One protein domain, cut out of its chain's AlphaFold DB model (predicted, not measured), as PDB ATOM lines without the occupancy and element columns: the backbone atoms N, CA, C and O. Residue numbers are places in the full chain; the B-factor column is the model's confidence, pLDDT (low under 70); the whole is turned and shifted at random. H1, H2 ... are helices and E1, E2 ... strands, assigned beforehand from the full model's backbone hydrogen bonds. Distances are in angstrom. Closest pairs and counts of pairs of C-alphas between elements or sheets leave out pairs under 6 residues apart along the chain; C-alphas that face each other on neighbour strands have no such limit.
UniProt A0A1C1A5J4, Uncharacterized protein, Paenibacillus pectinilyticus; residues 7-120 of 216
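AT A GLANCE: This is residues 7 to 120 of the 216 residues of an uncharacterized protein of Paenibacillus pectinilyticus (UniProt A0A1C1A5J4). A three-stranded antiparallel sheet has two helices, H2 and H3, side by side over one face, while its other face is bare; the third helix, H1, packs on H2 and H3 on their side away from the sheet. H1, H2 and H3 make an up-and-down bundle, each running against the one before. The 114 printed residues hold H1, H2, H3, E1, E2 and E3 in chain order, a mixed class; the sheet's order is E1, E2, E3. The whole is compact, with a radius of gyration of the C-alphas of 14.4 A and spans of 44 by 35 by 20 A.

IN THESE COORDINATES: E1 is residues 82 to 89, 22.6 A; E2 residues 96 to 103, 21.7 A; E3 residues 109 to 114, 17.2 A, ending at C-alpha 114 (-33.576, -28.136, 24.745). H2 is residues 30 to 45, 22.1 A; H3 residues 50 to 71, 31.8 A; H1 residues 7 to 26, 28.7 A, beginning at C-alpha 7 (-9.120, -36.513, 14.813).

HOW THE PARTS SIT: The sheet is a meander, each strand the antiparallel neighbour of the one before; N 84 and O 101 are 2.9 A apart between E1 and E2, N 102 and O 111 2.8 A between E2 and E3. On the same face, H2 lies over E2 and E3 at a height over the sheet of 9.5 A, and H3 over E1 at 9.0 A. H2 and H3 touch, closest at the C-alphas of Ile 44 and Lys 53, 5.9 A, through residues 41 to 45 and 53 to 57 alone, at a shallow tilt of 12 degrees, opposite ways. H1 touches H3, closest at the C-alphas of Lys 22 and Ala 67, 5.8 A, and is not on the sheet. Every O i to N i+4 pair is within hydrogen-bond range in H2 and H3; in H1 14 of 16.

THE WHOLE: The C-alphas of Lys 48 and Cys 77, the two farthest apart, are 43.8 A apart. The printed part has no cut and no long link. Residues 7 to 15, 91 to 94 and 118 have pLDDT under 70.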
ATOM      1  N   GLU A   7      -9.861 -37.750  14.500       45.12
ATOM      2  CA  GLU A   7      -9.120 -36.513  14.813       45.12
ATOM      3  C   GLU A   7      -9.103 -35.519  13.639       45.12
ATOM      4  O   GLU A   7      -9.217 -34.303  13.824       45.12
ATOM      5  N   LYS A   8      -9.013 -36.022  12.401       45.34
ATOM      6  CA  LYS A   8      -9.080 -35.187  11.194       45.34
ATOM      7  C   LYS A   8     -10.487 -34.632  10.959       45.34
ATOM      8  O   LYS A   8     -10.627 -33.451  10.652       45.34
ATOM      9  N   CYS A   9     -11.522 -35.450  11.160       44.91
ATOM     10  CA  CYS A   9     -12.918 -35.020  11.069       44.91
ATOM     11  C   CYS A   9     -13.260 -33.994  12.166       44.91
ATOM     12  O   CYS A   9     -13.933 -33.006  11.891       44.91
ATOM     13  N   GLN A  10     -12.707 -34.163  13.370       50.06
ATOM     14  CA  GLN A  10     -12.823 -33.238  14.497       50.06
ATOM     15  C   GLN A  10     -12.123 -31.899  14.217       50.06
ATOM     16  O   GLN A  10     -12.727 -30.850  14.428       50.06
ATOM     17  N   THR A  11     -10.901 -31.902  13.676       53.50
ATOM     18  CA  THR A  11     -10.142 -30.677  13.326       53.50
ATOM     19  C   THR A  11     -10.777 -29.890  12.162       53.50
ATOM     20  O   THR A  11     -10.805 -28.653  12.163       53.50
ATOM     21  N   GLU A  12     -11.325 -30.591  11.163       53.62
ATOM     22  CA  GLU A  12     -12.026 -29.978  10.023       53.62
ATOM     23  C   GLU A  12     -13.419 -29.453  10.403       53.62
ATOM     24  O   GLU A  12     -13.805 -28.374   9.941       53.62
ATOM     25  N   LEU A  13     -14.154 -30.156  11.282       54.47
ATOM     26  CA  LEU A  13     -15.376 -29.610  11.871       54.47
ATOM     27  C   LEU A  13     -15.050 -28.333  12.646       54.47
ATOM     28  O   LEU A  13     -15.681 -27.318  12.406       54.47
ATOM     29  N   THR A  14     -14.055 -28.344  13.527       57.16
ATOM     30  CA  THR A  14     -13.802 -27.263  14.499       57.16
ATOM     31  C   THR A  14     -13.353 -25.944  13.887       57.16
ATOM     32  O   THR A  14     -13.953 -24.910  14.184       57.16
ATOM     33  N   THR A  15     -12.380 -25.962  12.973       62.78
ATOM     34  CA  THR A  15     -11.880 -24.726  12.335       62.78
ATOM     35  C   THR A  15     -12.964 -24.040  11.491       62.78
ATOM     36  O   THR A  15     -13.028 -22.814  11.403       62.78
ATOM     37  N   ASN A  16     -13.855 -24.824  10.881       78.50
ATOM     38  CA  ASN A  16     -14.970 -24.292  10.099       78.50
ATOM     39  C   ASN A  16     -16.188 -23.964  10.983       78.50
ATOM     40  O   ASN A  16     -16.944 -23.038  10.685       78.50
ATOM     41  N   TYR A  17     -16.365 -24.687  12.092       82.38
ATOM     42  CA  TYR A  17     -17.510 -24.547  12.981       82.38
ATOM     43  C   TYR A  17     -17.482 -23.240  13.763       82.38
ATOM     44  O   TYR A  17     -18.487 -22.536  13.772       82.38
ATOM     45  N   GLU A  18     -16.343 -22.858  14.344       86.44
ATOM     46  CA  GLU A  18     -16.230 -21.572  15.045       86.44
ATOM     47  C   GLU A  18     -16.565 -20.401  14.107       86.44
ATOM     48  O   GLU A  18     -17.428 -19.569  14.405       86.44
ATOM     49  N   GLY A  19     -15.957 -20.379  12.915       86.88
ATOM     50  CA  GLY A  19     -16.239 -19.364  11.900       86.88
ATOM     51  C   GLY A  19     -17.687 -19.397  11.399       86.88
ATOM     52  O   GLY A  19     -18.269 -18.356  11.088       86.88
ATOM     53  N   PHE A  20     -18.308 -20.576  11.327       86.81
ATOM     54  CA  PHE A  20     -19.731 -20.726  11.024       86.81
ATOM     55  C   PHE A  20     -20.620 -20.129  12.123       86.81
ATOM     56  O   PHE A  20     -21.485 -19.312  11.806       86.81
ATOM     57  N   VAL A  21     -20.383 -20.481  13.389       89.88
ATOM     58  CA  VAL A  21     -21.129 -19.990  14.557       89.88
ATOM     59  C   VAL A  21     -21.053 -18.466  14.629       89.88
ATOM     60  O   VAL A  21     -22.091 -17.801  14.629       89.88
ATOM     61  N   LYS A  22     -19.838 -17.902  14.616       91.56
ATOM     62  CA  LYS A  22     -19.620 -16.451  14.717       91.56
ATOM     63  C   LYS A  22     -20.339 -15.693  13.603       91.56
ATOM     64  O   LYS A  22     -21.094 -14.759  13.870       91.56
ATOM     65  N   ARG A  23     -20.198 -16.160  12.360       90.62
ATOM     66  CA  ARG A  23     -20.892 -15.595  11.194       90.62
ATOM     67  C   ARG A  23     -22.413 -15.660  11.335       90.62
ATOM     68  O   ARG A  23     -23.087 -14.684  11.026       90.62
ATOM     69  N   LYS A  24     -22.978 -16.770  11.819       87.19
ATOM     70  CA  LYS A  24     -24.433 -16.897  12.004       87.19
ATOM     71  C   LYS A  24     -24.981 -15.961  13.076       87.19
ATOM     72  O   LYS A  24     -26.059 -15.401  12.878       87.19
ATOM     73  N   ILE A  25     -24.240 -15.755  14.164       90.69
ATOM     74  CA  ILE A  25     -24.602 -14.766  15.187       90.69
ATOM     75  C   ILE A  25     -24.585 -13.356  14.584       90.69
ATOM     76  O   ILE A  25     -25.558 -12.620  14.731       90.69
ATOM     77  N   GLN A  26     -23.529 -13.006  13.846       89.88
ATOM     78  CA  GLN A  26     -23.395 -11.701  13.185       89.88
ATOM     79  C   GLN A  26     -24.469 -11.455  12.111       89.88
ATOM     80  O   GLN A  26     -24.917 -10.326  11.939       89.88
ATOM     81  N   GLU A  27     -24.934 -12.505  11.426       87.94
ATOM     82  CA  GLU A  27     -26.084 -12.461  10.506       87.94
ATOM     83  C   GLU A  27     -27.439 -12.273  11.225       87.94
ATOM     84  O   GLU A  27     -28.473 -12.209  10.560       87.94
ATOM     85  N   GLY A  28     -27.474 -12.234  12.563       83.50
ATOM     86  CA  GLY A  28     -28.709 -12.146  13.350       83.50
ATOM     87  C   GLY A  28     -29.510 -13.453  13.405       83.50
ATOM     88  O   GLY A  28     -30.672 -13.450  13.802       83.50
ATOM     89  N   LYS A  29     -28.911 -14.589  13.028       84.62
ATOM     90  CA  LYS A  29     -29.580 -15.900  12.913       84.62
ATOM     91  C   LYS A  29     -29.394 -16.774  14.152       84.62
ATOM     92  O   LYS A  29     -29.225 -17.989  14.049       84.62
ATOM     93  N   LEU A  30     -29.420 -16.162  15.336       86.19
ATOM     94  CA  LEU A  30     -29.183 -16.859  16.605       86.19
ATOM     95  C   LEU A  30     -30.187 -18.000  16.844       86.19
ATOM     96  O   LEU A  30     -29.799 -19.079  17.278       86.19
ATOM     97  N   HIS A  31     -31.465 -17.792  16.513       83.56
ATOM     98  CA  HIS A  31     -32.496 -18.826  16.657       83.56
ATOM     99  C   HIS A  31     -32.251 -20.042  15.755       83.56
ATOM    100  O   HIS A  31     -32.351 -21.176  16.224       83.56
ATOM    101  N   ASP A  32     -31.910 -19.829  14.482       78.81
ATOM    102  CA  ASP A  32     -31.604 -20.928  13.557       78.81
ATOM    103  C   ASP A  32     -30.358 -21.689  14.012       78.81
ATOM    104  O   ASP A  32     -30.312 -22.917  13.967       78.81
ATOM    105  N   LEU A  33     -29.366 -20.950  14.510       85.56
ATOM    106  CA  LEU A  33     -28.139 -21.510  15.049       85.56
ATOM    107  C   LEU A  33     -28.394 -22.356  16.303       85.56
ATOM    108  O   LEU A  33     -27.839 -23.444  16.404       85.56
ATOM    109  N   PHE A  34     -29.272 -21.926  17.211       86.50
ATOM    110  CA  PHE A  34     -29.712 -22.737  18.352       86.50
ATOM    111  C   PHE A  34     -30.355 -24.051  17.923       86.50
ATOM    112  O   PHE A  34     -30.003 -25.105  18.453       86.50
ATOM    113  N   LYS A  35     -31.276 -24.002  16.955       82.06
ATOM    114  CA  LYS A  35     -31.930 -25.211  16.435       82.06
ATOM    115  C   LYS A  35     -30.913 -26.164  15.824       82.06
ATOM    116  O   LYS A  35     -30.900 -27.341  16.176       82.06
ATOM    117  N   PHE A  36     -30.030 -25.643  14.974       83.69
ATOM    118  CA  PHE A  36     -28.944 -26.414  14.381       83.69
ATOM    119  C   PHE A  36     -28.046 -27.044  15.458       83.69
ATOM    120  O   PHE A  36     -27.778 -28.242  15.427       83.69
ATOM    121  N   GLN A  37     -27.645 -26.259  16.458       86.38
ATOM    122  CA  GLN A  37     -26.798 -26.706  17.560       86.38
ATOM    123  C   GLN A  37     -27.431 -27.867  18.340       86.38
ATOM    124  O   GLN A  37     -26.746 -28.846  18.640       86.38
ATOM    125  N   MET A  38     -28.729 -27.786  18.652       86.06
ATOM    126  CA  MET A  38     -29.442 -28.871  19.335       86.06
ATOM    127  C   MET A  38     -29.627 -30.102  18.453       86.06
ATOM    128  O   MET A  38     -29.553 -31.213  18.963       86.06
ATOM    129  N   GLN A  39     -29.826 -29.935  17.144       82.19
ATOM    130  CA  GLN A  39     -29.897 -31.062  16.211       82.19
ATOM    131  C   GLN A  39     -28.569 -31.823  16.141       82.19
ATOM    132  O   GLN A  39     -28.569 -33.050  16.190       82.19
ATOM    133  N   VAL A  40     -27.443 -31.106  16.079       83.44
ATOM    134  CA  VAL A  40     -26.103 -31.712  16.096       83.44
ATOM    135  C   VAL A  40     -25.860 -32.456  17.409       83.44
ATOM    136  O   VAL A  40     -25.476 -33.624  17.385       83.44
ATOM    137  N   ILE A  41     -26.147 -31.826  18.555       85.62
ATOM    138  CA  ILE A  41     -26.000 -32.474  19.869       85.62
ATOM    139  C   ILE A  41     -26.894 -33.714  19.970       85.62
ATOM    140  O   ILE A  41     -26.430 -34.751  20.437       85.62
ATOM    141  N   HIS A  42     -28.130 -33.651  19.475       83.38
ATOM    142  CA  HIS A  42     -29.035 -34.799  19.474       83.38
ATOM    143  C   HIS A  42     -28.501 -35.971  18.647       83.38
ATOM    144  O   HIS A  42     -28.558 -37.126  19.069       83.38
ATOM    145  N   GLN A  43     -27.930 -35.694  17.473       81.06
ATOM    146  CA  GLN A  43     -27.322 -36.733  16.644       81.06
ATOM    147  C   GLN A  43     -26.141 -37.405  17.351       81.06
ATOM    148  O   GLN A  43     -26.037 -38.628  17.299       81.06
ATOM    149  N   ILE A  44     -25.292 -36.627  18.028       82.25
ATOM    150  CA  ILE A  44     -24.111 -37.133  18.745       82.25
ATOM    151  C   ILE A  44     -24.506 -37.895  20.015       82.25
ATOM    152  O   ILE A  44     -23.924 -38.931  20.324       82.25
ATOM    153  N   THR A  45     -25.539 -37.441  20.727       82.19
ATOM    154  CA  THR A  45     -26.038 -38.091  21.954       82.19
ATOM    155  C   THR A  45     -26.460 -39.543  21.702       82.19
ATOM    156  O   THR A  45     -26.271 -40.403  22.565       82.19
ATOM    157  N   ASN A  46     -26.934 -39.827  20.484       80.25
ATOM    158  CA  ASN A  46     -27.340 -41.149  20.005       80.25
ATOM    159  C   ASN A  46     -26.182 -42.039  19.498       80.25
ATOM    160  O   ASN A  46     -26.426 -43.129  18.971       80.25
ATOM    161  N   TRP A  47     -24.924 -41.602  19.602       81.56
ATOM    162  CA  TRP A  47     -23.768 -42.419  19.220       81.56
ATOM    163  C   TRP A  47     -23.512 -43.546  20.229       81.56
ATOM    164  O   TRP A  47     -23.820 -43.432  21.412       81.56
ATOM    165  N   LYS A  48     -22.933 -44.656  19.748       75.25
ATOM    166  CA  LYS A  48     -22.677 -45.853  20.572       75.25
ATOM    167  C   LYS A  48     -21.457 -45.731  21.493       75.25
ATOM    168  O   LYS A  48     -21.384 -46.479  22.462       75.25
ATOM    169  N   ASP A  49     -20.499 -44.862  21.172       78.88
ATOM    170  CA  ASP A  49     -19.291 -44.642  21.977       78.88
ATOM    171  C   ASP A  49     -19.524 -43.497  22.977       78.88
ATOM    172  O   ASP A  49     -19.647 -42.334  22.594       78.88
ATOM    173  N   GLU A  50     -19.631 -43.844  24.262       75.12
ATOM    174  CA  GLU A  50     -19.920 -42.897  25.350       75.12
ATOM    175  C   GLU A  50     -18.776 -41.912  25.622       75.12
ATOM    176  O   GLU A  50     -19.030 -40.754  25.946       75.12
ATOM    177  N   SER A  51     -17.521 -42.350  25.514       75.94
ATOM    178  CA  SER A  51     -16.365 -41.480  25.766       75.94
ATOM    179  C   SER A  51     -16.215 -40.436  24.669       75.94
ATOM    180  O   SER A  51     -16.109 -39.244  24.945       75.94
ATOM    181  N   GLU A  52     -16.292 -40.879  23.417       75.88
ATOM    182  CA  GLU A  52     -16.090 -40.018  22.256       75.88
ATOM    183  C   GLU A  52     -17.217 -38.987  22.103       75.88
ATOM    184  O   GLU A  52     -16.969 -37.825  21.769       75.88
ATOM    185  N   LYS A  53     -18.466 -39.367  22.410       83.12
ATOM    186  CA  LYS A  53     -19.599 -38.439  22.302       83.12
ATOM    187  C   LYS A  53     -19.534 -37.300  23.328       83.12
ATOM    188  O   LYS A  53     -19.914 -36.177  22.994       83.12
ATOM    189  N   ILE A  54     -19.052 -37.559  24.549       83.12
ATOM    190  CA  ILE A  54     -18.947 -36.534  25.603       83.12
ATOM    191  C   ILE A  54     -17.939 -35.463  25.192       83.12
ATOM    192  O   ILE A  54     -18.275 -34.278  25.226       83.12
ATOM    193  N   ASP A  55     -16.753 -35.875  24.742       84.06
ATOM    194  CA  ASP A  55     -15.679 -34.954  24.366       84.06
ATOM    195  C   ASP A  55     -16.094 -34.050  23.196       84.06
ATOM    196  O   ASP A  55     -15.853 -32.840  23.214       84.06
ATOM    197  N   ILE A  56     -16.786 -34.606  22.197       83.94
ATOM    198  CA  ILE A  56     -17.263 -33.837  21.041       83.94
ATOM    199  C   ILE A  56     -18.367 -32.853  21.447       83.94
ATOM    200  O   ILE A  56     -18.328 -31.690  21.034       83.94
ATOM    201  N   ILE A  57     -19.345 -33.283  22.255       87.12
ATOM    202  CA  ILE A  57     -20.426 -32.403  22.724       87.12
ATOM    203  C   ILE A  57     -19.856 -31.257  23.561       87.12
ATOM    204  O   ILE A  57     -20.175 -30.097  23.295       87.12
ATOM    205  N   ASP A  58     -19.003 -31.558  24.539       88.44
ATOM    206  CA  ASP A  58     -18.422 -30.545  25.421       88.44
ATOM    207  C   ASP A  58     -17.556 -29.553  24.620       88.44
ATOM    208  O   ASP A  58     -17.602 -28.341  24.862       88.44
ATOM    209  N   HIS A  59     -16.846 -30.026  23.593       87.12
ATOM    210  CA  HIS A  59     -16.075 -29.165  22.701       87.12
ATOM    211  C   HIS A  59     -16.953 -28.224  21.858       87.12
ATOM    212  O   HIS A  59     -16.738 -27.010  21.845       87.12
ATOM    213  N   ILE A  60     -17.986 -28.752  21.194       88.56
ATOM    214  CA  ILE A  60     -18.925 -27.958  20.387       88.56
ATOM    215  C   ILE A  60     -19.625 -26.897  21.248       88.56
ATOM    216  O   ILE A  60     -19.786 -25.749  20.829       88.56
ATOM    217  N   ILE A  61     -20.019 -27.266  22.468       91.62
ATOM    218  CA  ILE A  61     -20.663 -26.354  23.417       91.62
ATOM    219  C   ILE A  61     -19.706 -25.266  23.881       91.62
ATOM    220  O   ILE A  61     -20.138 -24.130  24.063       91.62
ATOM    221  N   THR A  62     -18.421 -25.582  24.037       92.50
ATOM    222  CA  THR A  62     -17.395 -24.595  24.386       92.50
ATOM    223  C   THR A  62     -17.256 -23.540  23.291       92.50
ATOM    224  O   THR A  62     -17.403 -22.356  23.590       92.50
ATOM    225  N   ILE A  63     -17.110 -23.948  22.024       91.12
ATOM    226  CA  ILE A  63     -17.067 -23.018  20.879       91.12
ATOM    227  C   ILE A  63     -18.319 -22.137  20.855       91.12
ATOM    228  O   ILE A  63     -18.254 -20.918  20.673       91.12
ATOM    229  N   PHE A  64     -19.482 -22.758  21.044       91.75
ATOM    230  CA  PHE A  64     -20.746 -22.048  20.991       91.75
ATOM    231  C   PHE A  64     -20.899 -21.038  22.133       91.75
ATOM    232  O   PHE A  64     -21.298 -19.894  21.907       91.75
ATOM    233  N   LYS A  65     -20.513 -21.436  23.347       93.94
ATOM    234  CA  LYS A  65     -20.461 -20.576  24.527       93.94
ATOM    235  C   LYS A  65     -19.569 -19.365  24.288       93.94
ATOM    236  O   LYS A  65     -20.021 -18.247  24.521       93.94
ATOM    237  N   GLU A  66     -18.339 -19.578  23.833       92.69
ATOM    238  CA  GLU A  66     -17.368 -18.506  23.600       92.69
ATOM    239  C   GLU A  66     -17.893 -17.500  22.576       92.69
ATOM    240  O   GLU A  66     -17.934 -16.302  22.850       92.69
ATOM    241  N   ALA A  67     -18.417 -17.982  21.447       92.12
ATOM    242  CA  ALA A  67     -19.007 -17.115  20.436       92.12
ATOM    243  C   ALA A  67     -20.240 -16.352  20.954       92.12
ATOM    244  O   ALA A  67     -20.418 -15.177  20.631       92.12
ATOM    245  N   CYS A  68     -21.089 -16.984  21.773       91.81
ATOM    246  CA  CYS A  68     -22.221 -16.302  22.397       91.81
ATOM    247  C   CYS A  68     -21.776 -15.207  23.371       91.81
ATOM    248  O   CYS A  68     -22.326 -14.110  23.339       91.81
ATOM    249  N   GLN A  69     -20.783 -15.490  24.215       90.38
ATOM    250  CA  GLN A  69     -20.251 -14.528  25.181       90.38
ATOM    251  C   GLN A  69     -19.527 -13.357  24.501       90.38
ATOM    252  O   GLN A  69     -19.548 -12.247  25.025       90.38
ATOM    253  N   GLU A  70     -18.921 -13.590  23.334       91.25
ATOM    254  CA  GLU A  70     -18.244 -12.562  22.539       91.25
ATOM    255  C   GLU A  70     -19.229 -11.675  21.756       91.25
ATOM    256  O   GLU A  70     -19.051 -10.460  21.693       91.25
ATOM    257  N   LEU A  71     -20.263 -12.265  21.143       92.44
ATOM    258  CA  LEU A  71     -21.037 -11.599  20.085       92.44
ATOM    259  C   LEU A  71     -22.513 -11.347  20.420       92.44
ATOM    260  O   LEU A  71     -23.154 -10.541  19.743       92.44
ATOM    261  N   VAL A  72     -23.093 -12.032  21.412       91.31
ATOM    262  CA  VAL A  72     -24.538 -11.952  21.671       91.31
ATOM    263  C   VAL A  72     -24.832 -10.930  22.762       91.31
ATOM    264  O   VAL A  72     -24.603 -11.148  23.953       91.31
ATOM    265  N   ILE A  73     -25.420  -9.817  22.331       91.00
ATOM    266  CA  ILE A  73     -25.818  -8.700  23.184       91.00
ATOM    267  C   ILE A  73     -27.345  -8.639  23.302       91.00
ATOM    268  O   ILE A  73     -28.076  -8.799  22.321       91.00
ATOM    269  N   CYS A  74     -27.834  -8.372  24.511       88.12
ATOM    270  CA  CYS A  74     -29.246  -8.162  24.789       88.12
ATOM    271  C   CYS A  74     -29.773  -6.915  24.085       88.12
ATOM    272  O   CYS A  74     -29.333  -5.797  24.343       88.12
ATOM    273  N   GLN A  75     -30.791  -7.100  23.245       83.69
ATOM    274  CA  GLN A  75     -31.426  -6.017  22.487       83.69
ATOM    275  C   GLN A  75     -32.225  -5.045  23.370       83.69
ATOM    276  O   GLN A  75     -32.603  -3.969  22.914       83.69
ATOM    277  N   ASN A  76     -32.493  -5.415  24.626       81.62
ATOM    278  CA  ASN A  76     -33.262  -4.596  25.559       81.62
ATOM    279  C   ASN A  76     -32.382  -3.659  26.399       81.62
ATOM    280  O   ASN A  76     -32.813  -2.552  26.712       81.62
ATOM    281  N   CYS A  77     -31.172  -4.081  26.780       87.19
ATOM    282  CA  CYS A  77     -30.306  -3.301  27.678       87.19
ATOM    283  C   CYS A  77     -28.835  -3.225  27.249       87.19
ATOM    284  O   CYS A  77     -28.009  -2.719  28.005       87.19
ATOM    285  N   ALA A  78     -28.505  -3.726  26.057       89.06
ATOM    286  CA  ALA A  78     -27.162  -3.730  25.482       89.06
ATOM    287  C   ALA A  78     -26.086  -4.452  26.320       89.06
ATOM    288  O   ALA A  78     -24.896  -4.265  26.081       89.06
ATOM    289  N   GLN A  79     -26.485  -5.299  27.273       91.50
ATOM    290  CA  GLN A  79     -25.555  -6.120  28.051       91.50
ATOM    291  C   GLN A  79     -25.314  -7.485  27.398       91.50
ATOM    292  O   GLN A  79     -26.237  -8.020  26.778       91.50
ATOM    293  N   PRO A  80     -24.127  -8.089  27.573       90.88
ATOM    294  CA  PRO A  80     -23.877  -9.464  27.155       90.88
ATOM    295  C   PRO A  80     -24.837 -10.455  27.822       90.88
ATOM    296  O   PRO A  80     -25.225 -10.286  28.983       90.88
ATOM    297  N   PHE A  81     -25.211 -11.514  27.104       91.56
ATOM    298  CA  PHE A  81     -25.924 -12.634  27.717       91.56
ATOM    299  C   PHE A  81     -24.971 -13.547  28.486       91.56
ATOM    300  O   PHE A  81     -23.858 -13.838  28.050       91.56
ATOM    301  N   ASN A  82     -25.458 -14.093  29.597       92.88
ATOM    302  CA  ASN A  82     -24.819 -15.225  30.248       92.88
ATOM    303  C   ASN A  82     -25.231 -16.512  29.556       92.88
ATOM    304  O   ASN A  82     -26.421 -16.761  29.372       92.88
ATOM    305  N   PHE A  83     -24.243 -17.335  29.228       94.56
ATOM    306  CA  PHE A  83     -24.444 -18.645  28.639       94.56
ATOM    307  C   PHE A  83     -24.405 -19.726  29.714       94.56
ATOM    308  O   PHE A  83     -23.468 -19.783  30.516       94.56
ATOM    309  N   ARG A  84     -25.374 -20.639  29.679       94.25
ATOM    310  CA  ARG A  84     -25.391 -21.834  30.518       94.25
ATOM    311  C   ARG A  84     -25.750 -23.062  29.693       94.25
ATOM    312  O   ARG A  84     -26.672 -23.039  28.883       94.25
ATOM    313  N   HIS A  85     -25.031 -24.149  29.949       93.38
ATOM    314  CA  HIS A  85     -25.357 -25.483  29.462       93.38
ATOM    315  C   HIS A  85     -25.804 -26.356  30.633       93.38
ATOM    316  O   HIS A  85     -25.121 -26.428  31.655       93.38
ATOM    317  N   CYS A  86     -26.953 -27.005  30.484       90.69
ATOM    318  CA  CYS A  86     -27.524 -27.918  31.465       90.69
ATOM    319  C   CYS A  86     -27.609 -29.330  30.863       90.69
ATOM    320  O   CYS A  86     -27.996 -29.500  29.706       90.69
ATOM    321  N   LYS A  87     -27.269 -30.345  31.664       89.25
ATOM    322  CA  LYS A  87     -27.458 -31.769  31.351       89.25
ATOM    323  C   LYS A  87     -28.603 -32.279  32.235       89.25
ATOM    324  O   LYS A  87     -28.401 -32.520  33.422       89.25
ATOM    325  N   ASN A  88     -29.814 -32.371  31.686       84.75
ATOM    326  CA  ASN A  88     -31.011 -32.771  32.433       84.75
ATOM    327  C   ASN A  88     -31.261 -34.273  32.270       84.75
ATOM    328  O   ASN A  88     -31.099 -34.766  31.162       84.75
ATOM    329  N   PRO A  89     -31.688 -35.017  33.303       81.31
ATOM    330  CA  PRO A  89     -32.065 -36.421  33.135       81.31
ATOM    331  C   PRO A  89     -33.150 -36.580  32.059       81.31
ATOM    332  O   PRO A  89     -34.125 -35.827  32.053       81.31
ATOM    333  N   SER A  90     -32.979 -37.534  31.141       75.06
ATOM    334  CA  SER A  90     -34.012 -37.861  30.153       75.06
ATOM    335  C   SER A  90     -35.042 -38.810  30.771       75.06
ATOM    336  O   SER A  90     -34.681 -39.814  31.376       75.06
ATOM    337  N   GLU A  91     -36.333 -38.507  30.616       67.44
ATOM    338  CA  GLU A  91     -37.417 -39.384  31.095       67.44
ATOM    339  C   GLU A  91     -37.650 -40.596  30.177       67.44
ATOM    340  O   GLU A  91     -38.235 -41.590  30.600       67.44
ATOM    341  N   THR A  92     -37.212 -40.520  28.914       62.25
ATOM    342  CA  THR A  92     -37.545 -41.495  27.858       62.25
ATOM    343  C   THR A  92     -36.352 -42.300  27.350       62.25
ATOM    344  O   THR A  92     -36.547 -43.295  26.659       62.25
ATOM    345  N   GLU A  93     -35.126 -41.885  27.665       59.88
ATOM    346  CA  GLU A  93     -33.883 -42.501  27.188       59.88
ATOM    347  C   GLU A  93     -32.919 -42.699  28.365       59.88
ATOM    348  O   GLU A  93     -32.924 -41.914  29.313       59.88
ATOM    349  N   GLN A  94     -32.072 -43.732  28.315       59.12
ATOM    350  CA  GLN A  94     -30.936 -43.824  29.236       59.12
ATOM    351  C   GLN A  94     -29.953 -42.695  28.900       59.12
ATOM    352  O   GLN A  94     -29.258 -42.770  27.893       59.12
ATOM    353  N   GLY A  95     -29.909 -41.645  29.724       72.44
ATOM    354  CA  GLY A  95     -28.950 -40.555  29.554       72.44
ATOM    355  C   GLY A  95     -29.471 -39.186  29.979       72.44
ATOM    356  O   GLY A  95     -30.344 -39.056  30.844       72.44
ATOM    357  N   TYR A  96     -28.908 -38.153  29.360       80.06
ATOM    358  CA  TYR A  96     -29.217 -36.755  29.628       80.06
ATOM    359  C   TYR A  96     -29.712 -36.075  28.355       80.06
ATOM    360  O   TYR A  96     -29.239 -36.386  27.271       80.06
ATOM    361  N   ARG A  97     -30.620 -35.112  28.502       85.31
ATOM    362  CA  ARG A  97     -30.956 -34.128  27.476       85.31
ATOM    363  C   ARG A  97     -30.157 -32.866  27.709       85.31
ATOM    364  O   ARG A  97     -30.121 -32.331  28.825       85.31
ATOM    365  N   HIS A  98     -29.559 -32.360  26.647       89.62
ATOM    366  CA  HIS A  98     -28.822 -31.109  26.703       89.62
ATOM    367  C   HIS A  98     -29.759 -29.908  26.557       89.62
ATOM    368  O   HIS A  98     -30.688 -29.904  25.750       89.62
ATOM    369  N   VAL A  99     -29.519 -28.868  27.353       91.25
ATOM    370  CA  VAL A  99     -30.258 -27.602  27.293       91.25
ATOM    371  C   VAL A  99     -29.267 -26.454  27.273       91.25
ATOM    372  O   VAL A  99     -28.324 -26.432  28.063       91.25
ATOM    373  N   ILE A 100     -29.486 -25.498  26.378       92.81
ATOM    374  CA  ILE A 100     -28.751 -24.237  26.343       92.81
ATOM    375  C   ILE A 100     -29.678 -23.124  26.802       92.81
ATOM    376  O   ILE A 100     -30.825 -23.029  26.364       92.81
ATOM    377  N   GLU A 101     -29.156 -22.279  27.682       92.94
ATOM    378  CA  GLU A 101     -29.837 -21.113  28.220       92.94
ATOM    379  C   GLU A 101     -28.969 -19.872  27.984       92.94
ATOM    380  O   GLU A 101     -27.778 -19.866  28.311       92.94
ATOM    381  N   LEU A 102     -29.570 -18.815  27.438       92.75
ATOM    382  CA  LEU A 102     -29.008 -17.470  27.457       92.75
ATOM    383  C   LEU A 102     -29.852 -16.590  28.365       92.75
ATOM    384  O   LEU A 102     -31.052 -16.458  28.144       92.75
ATOM    385  N   SER A 103     -29.229 -15.942  29.345       91.88
ATOM    386  CA  SER A 103     -29.927 -15.053  30.277       91.88
ATOM    387  C   SER A 103     -29.244 -13.696  30.399       91.88
ATOM    388  O   SER A 103     -28.040 -13.630  30.643       91.88
ATOM    389  N   CYS A 104     -30.004 -12.614  30.288       90.00
ATOM    390  CA  CYS A 104     -29.542 -11.272  30.601       90.00
ATOM    391  C   CYS A 104     -29.841 -10.957  32.074       90.00
ATOM    392  O   CYS A 104     -31.005 -10.891  32.467       90.00
ATOM    393  N   ASN A 105     -28.801 -10.735  32.884       86.19
ATOM    394  CA  ASN A 105     -28.961 -10.464  34.320       86.19
ATOM    395  C   ASN A 105     -29.688  -9.148  34.616       86.19
ATOM    396  O   ASN A 105     -30.364  -9.045  35.635       86.19
ATOM    397  N   ASP A 106     -29.564  -8.164  33.729       85.75
ATOM    398  CA  ASP A 106     -30.062  -6.815  33.992       85.75
ATOM    399  C   ASP A 106     -31.556  -6.694  33.710       85.75
ATOM    400  O   ASP A 106     -32.320  -6.178  34.526       85.75
ATOM    401  N   CYS A 107     -31.998  -7.169  32.544       80.62
ATOM    402  CA  CYS A 107     -33.393  -7.036  32.126       80.62
ATOM    403  C   CYS A 107     -34.189  -8.349  32.182       80.62
ATOM    404  O   CYS A 107     -35.383  -8.347  31.878       80.62
ATOM    405  N   GLY A 108     -33.562  -9.458  32.583       79.31
ATOM    406  CA  GLY A 108     -34.229 -10.749  32.736       79.31
ATOM    407  C   GLY A 108     -34.734 -11.350  31.422       79.31
ATOM    408  O   GLY A 108     -35.667 -12.152  31.450       79.31
ATOM    409  N   ASP A 109     -34.154 -10.930  30.296       86.06
ATOM    410  CA  ASP A 109     -34.360 -11.536  28.982       86.06
ATOM    411  C   ASP A 109     -33.739 -12.929  28.962       86.06
ATOM    412  O   ASP A 109     -32.623 -13.117  29.455       86.06
ATOM    413  N   TYR A 110     -34.465 -13.911  28.444       86.81
ATOM    414  CA  TYR A 110     -34.112 -15.310  28.608       86.81
ATOM    415  C   TYR A 110     -34.497 -16.129  27.380       86.81
ATOM    416  O   TYR A 110     -35.654 -16.160  26.966       86.81
ATOM    417  N   PHE A 111     -33.527 -16.849  26.831       88.50
ATOM    418  CA  PHE A 111     -33.723 -17.808  25.753       88.50
ATOM    419  C   PHE A 111     -33.347 -19.186  26.262       88.50
ATOM    420  O   PHE A 111     -32.299 -19.357  26.882       88.50
ATOM    421  N   THR A 112     -34.162 -20.184  25.957       89.75
ATOM    422  CA  THR A 112     -33.812 -21.577  26.211       89.75
ATOM    423  C   THR A 112     -34.167 -22.451  25.023       89.75
ATOM    424  O   THR A 112     -35.219 -22.302  24.395       89.75
ATOM    425  N   ILE A 113     -33.274 -23.381  24.712       87.81
ATOM    426  CA  ILE A 113     -33.539 -24.462  23.779       87.81
ATOM    427  C   ILE A 113     -33.060 -25.770  24.400       87.81
ATOM    428  O   ILE A 113     -31.973 -25.844  24.972       87.81
ATOM    429  N   ALA A 114     -33.895 -26.794  24.298       86.44
ATOM    430  CA  ALA A 114     -33.576 -28.136  24.745       86.44
ATOM    431  C   ALA A 114     -33.472 -29.068  23.543       86.44
ATOM    432  O   ALA A 114     -34.171 -28.896  22.542       86.44
ATOM    433  N   GLU A 115     -32.638 -30.085  23.684       81.62
ATOM    434  CA  GLU A 115     -32.560 -31.205  22.764       81.62
ATOM    435  C   GLU A 115     -33.949 -31.815  22.505       81.62
ATOM    436  O   GLU A 115     -34.774 -31.952  23.417       81.62
ATOM    437  N   GLY A 116     -34.230 -32.138  21.241       74.00
ATOM    438  CA  GLY A 116     -35.521 -32.683  20.814       74.00
ATOM    439  C   GLY A 116     -36.678 -31.673  20.780       74.00
ATOM    440  O   GLY A 116     -37.803 -32.063  20.481       74.00
ATOM    441  N   ARG A 117     -36.444 -30.381  21.065       74.81
ATOM    442  CA  ARG A 117     -37.448 -29.324  20.862       74.81
ATOM    443  C   ARG A 117     -37.231 -28.589  19.544       74.81
ATOM    444  O   ARG A 117     -36.128 -28.158  19.228       74.81
ATOM    445  N   GLU A 118     -38.322 -28.353  18.823       69.38
ATOM    446  CA  GLU A 118     -38.317 -27.589  17.566       69.38
ATOM    447  C   GLU A 118     -38.368 -26.065  17.775       69.38
ATOM    448  O   GLU A 118     -38.111 -25.285  16.850       69.38
ATOM    449  N   VAL A 119     -38.717 -25.632  18.990       73.06
ATOM    450  CA  VAL A 119     -38.995 -24.233  19.328       73.06
ATOM    451  C   VAL A 119     -38.010 -23.739  20.385       73.06
ATOM    452  O   VAL A 119     -37.894 -24.320  21.466       73.06
ATOM    453  N   VAL A 120     -37.335 -22.628  20.074       77.31
ATOM    454  CA  VAL A 120     -36.608 -21.820  21.060       77.31
ATOM    455  C   VAL A 120     -37.653 -21.132  21.924       77.31
ATOM    456  O   VAL A 120     -38.484 -20.385  21.413       77.31
TER     457      VAL A 120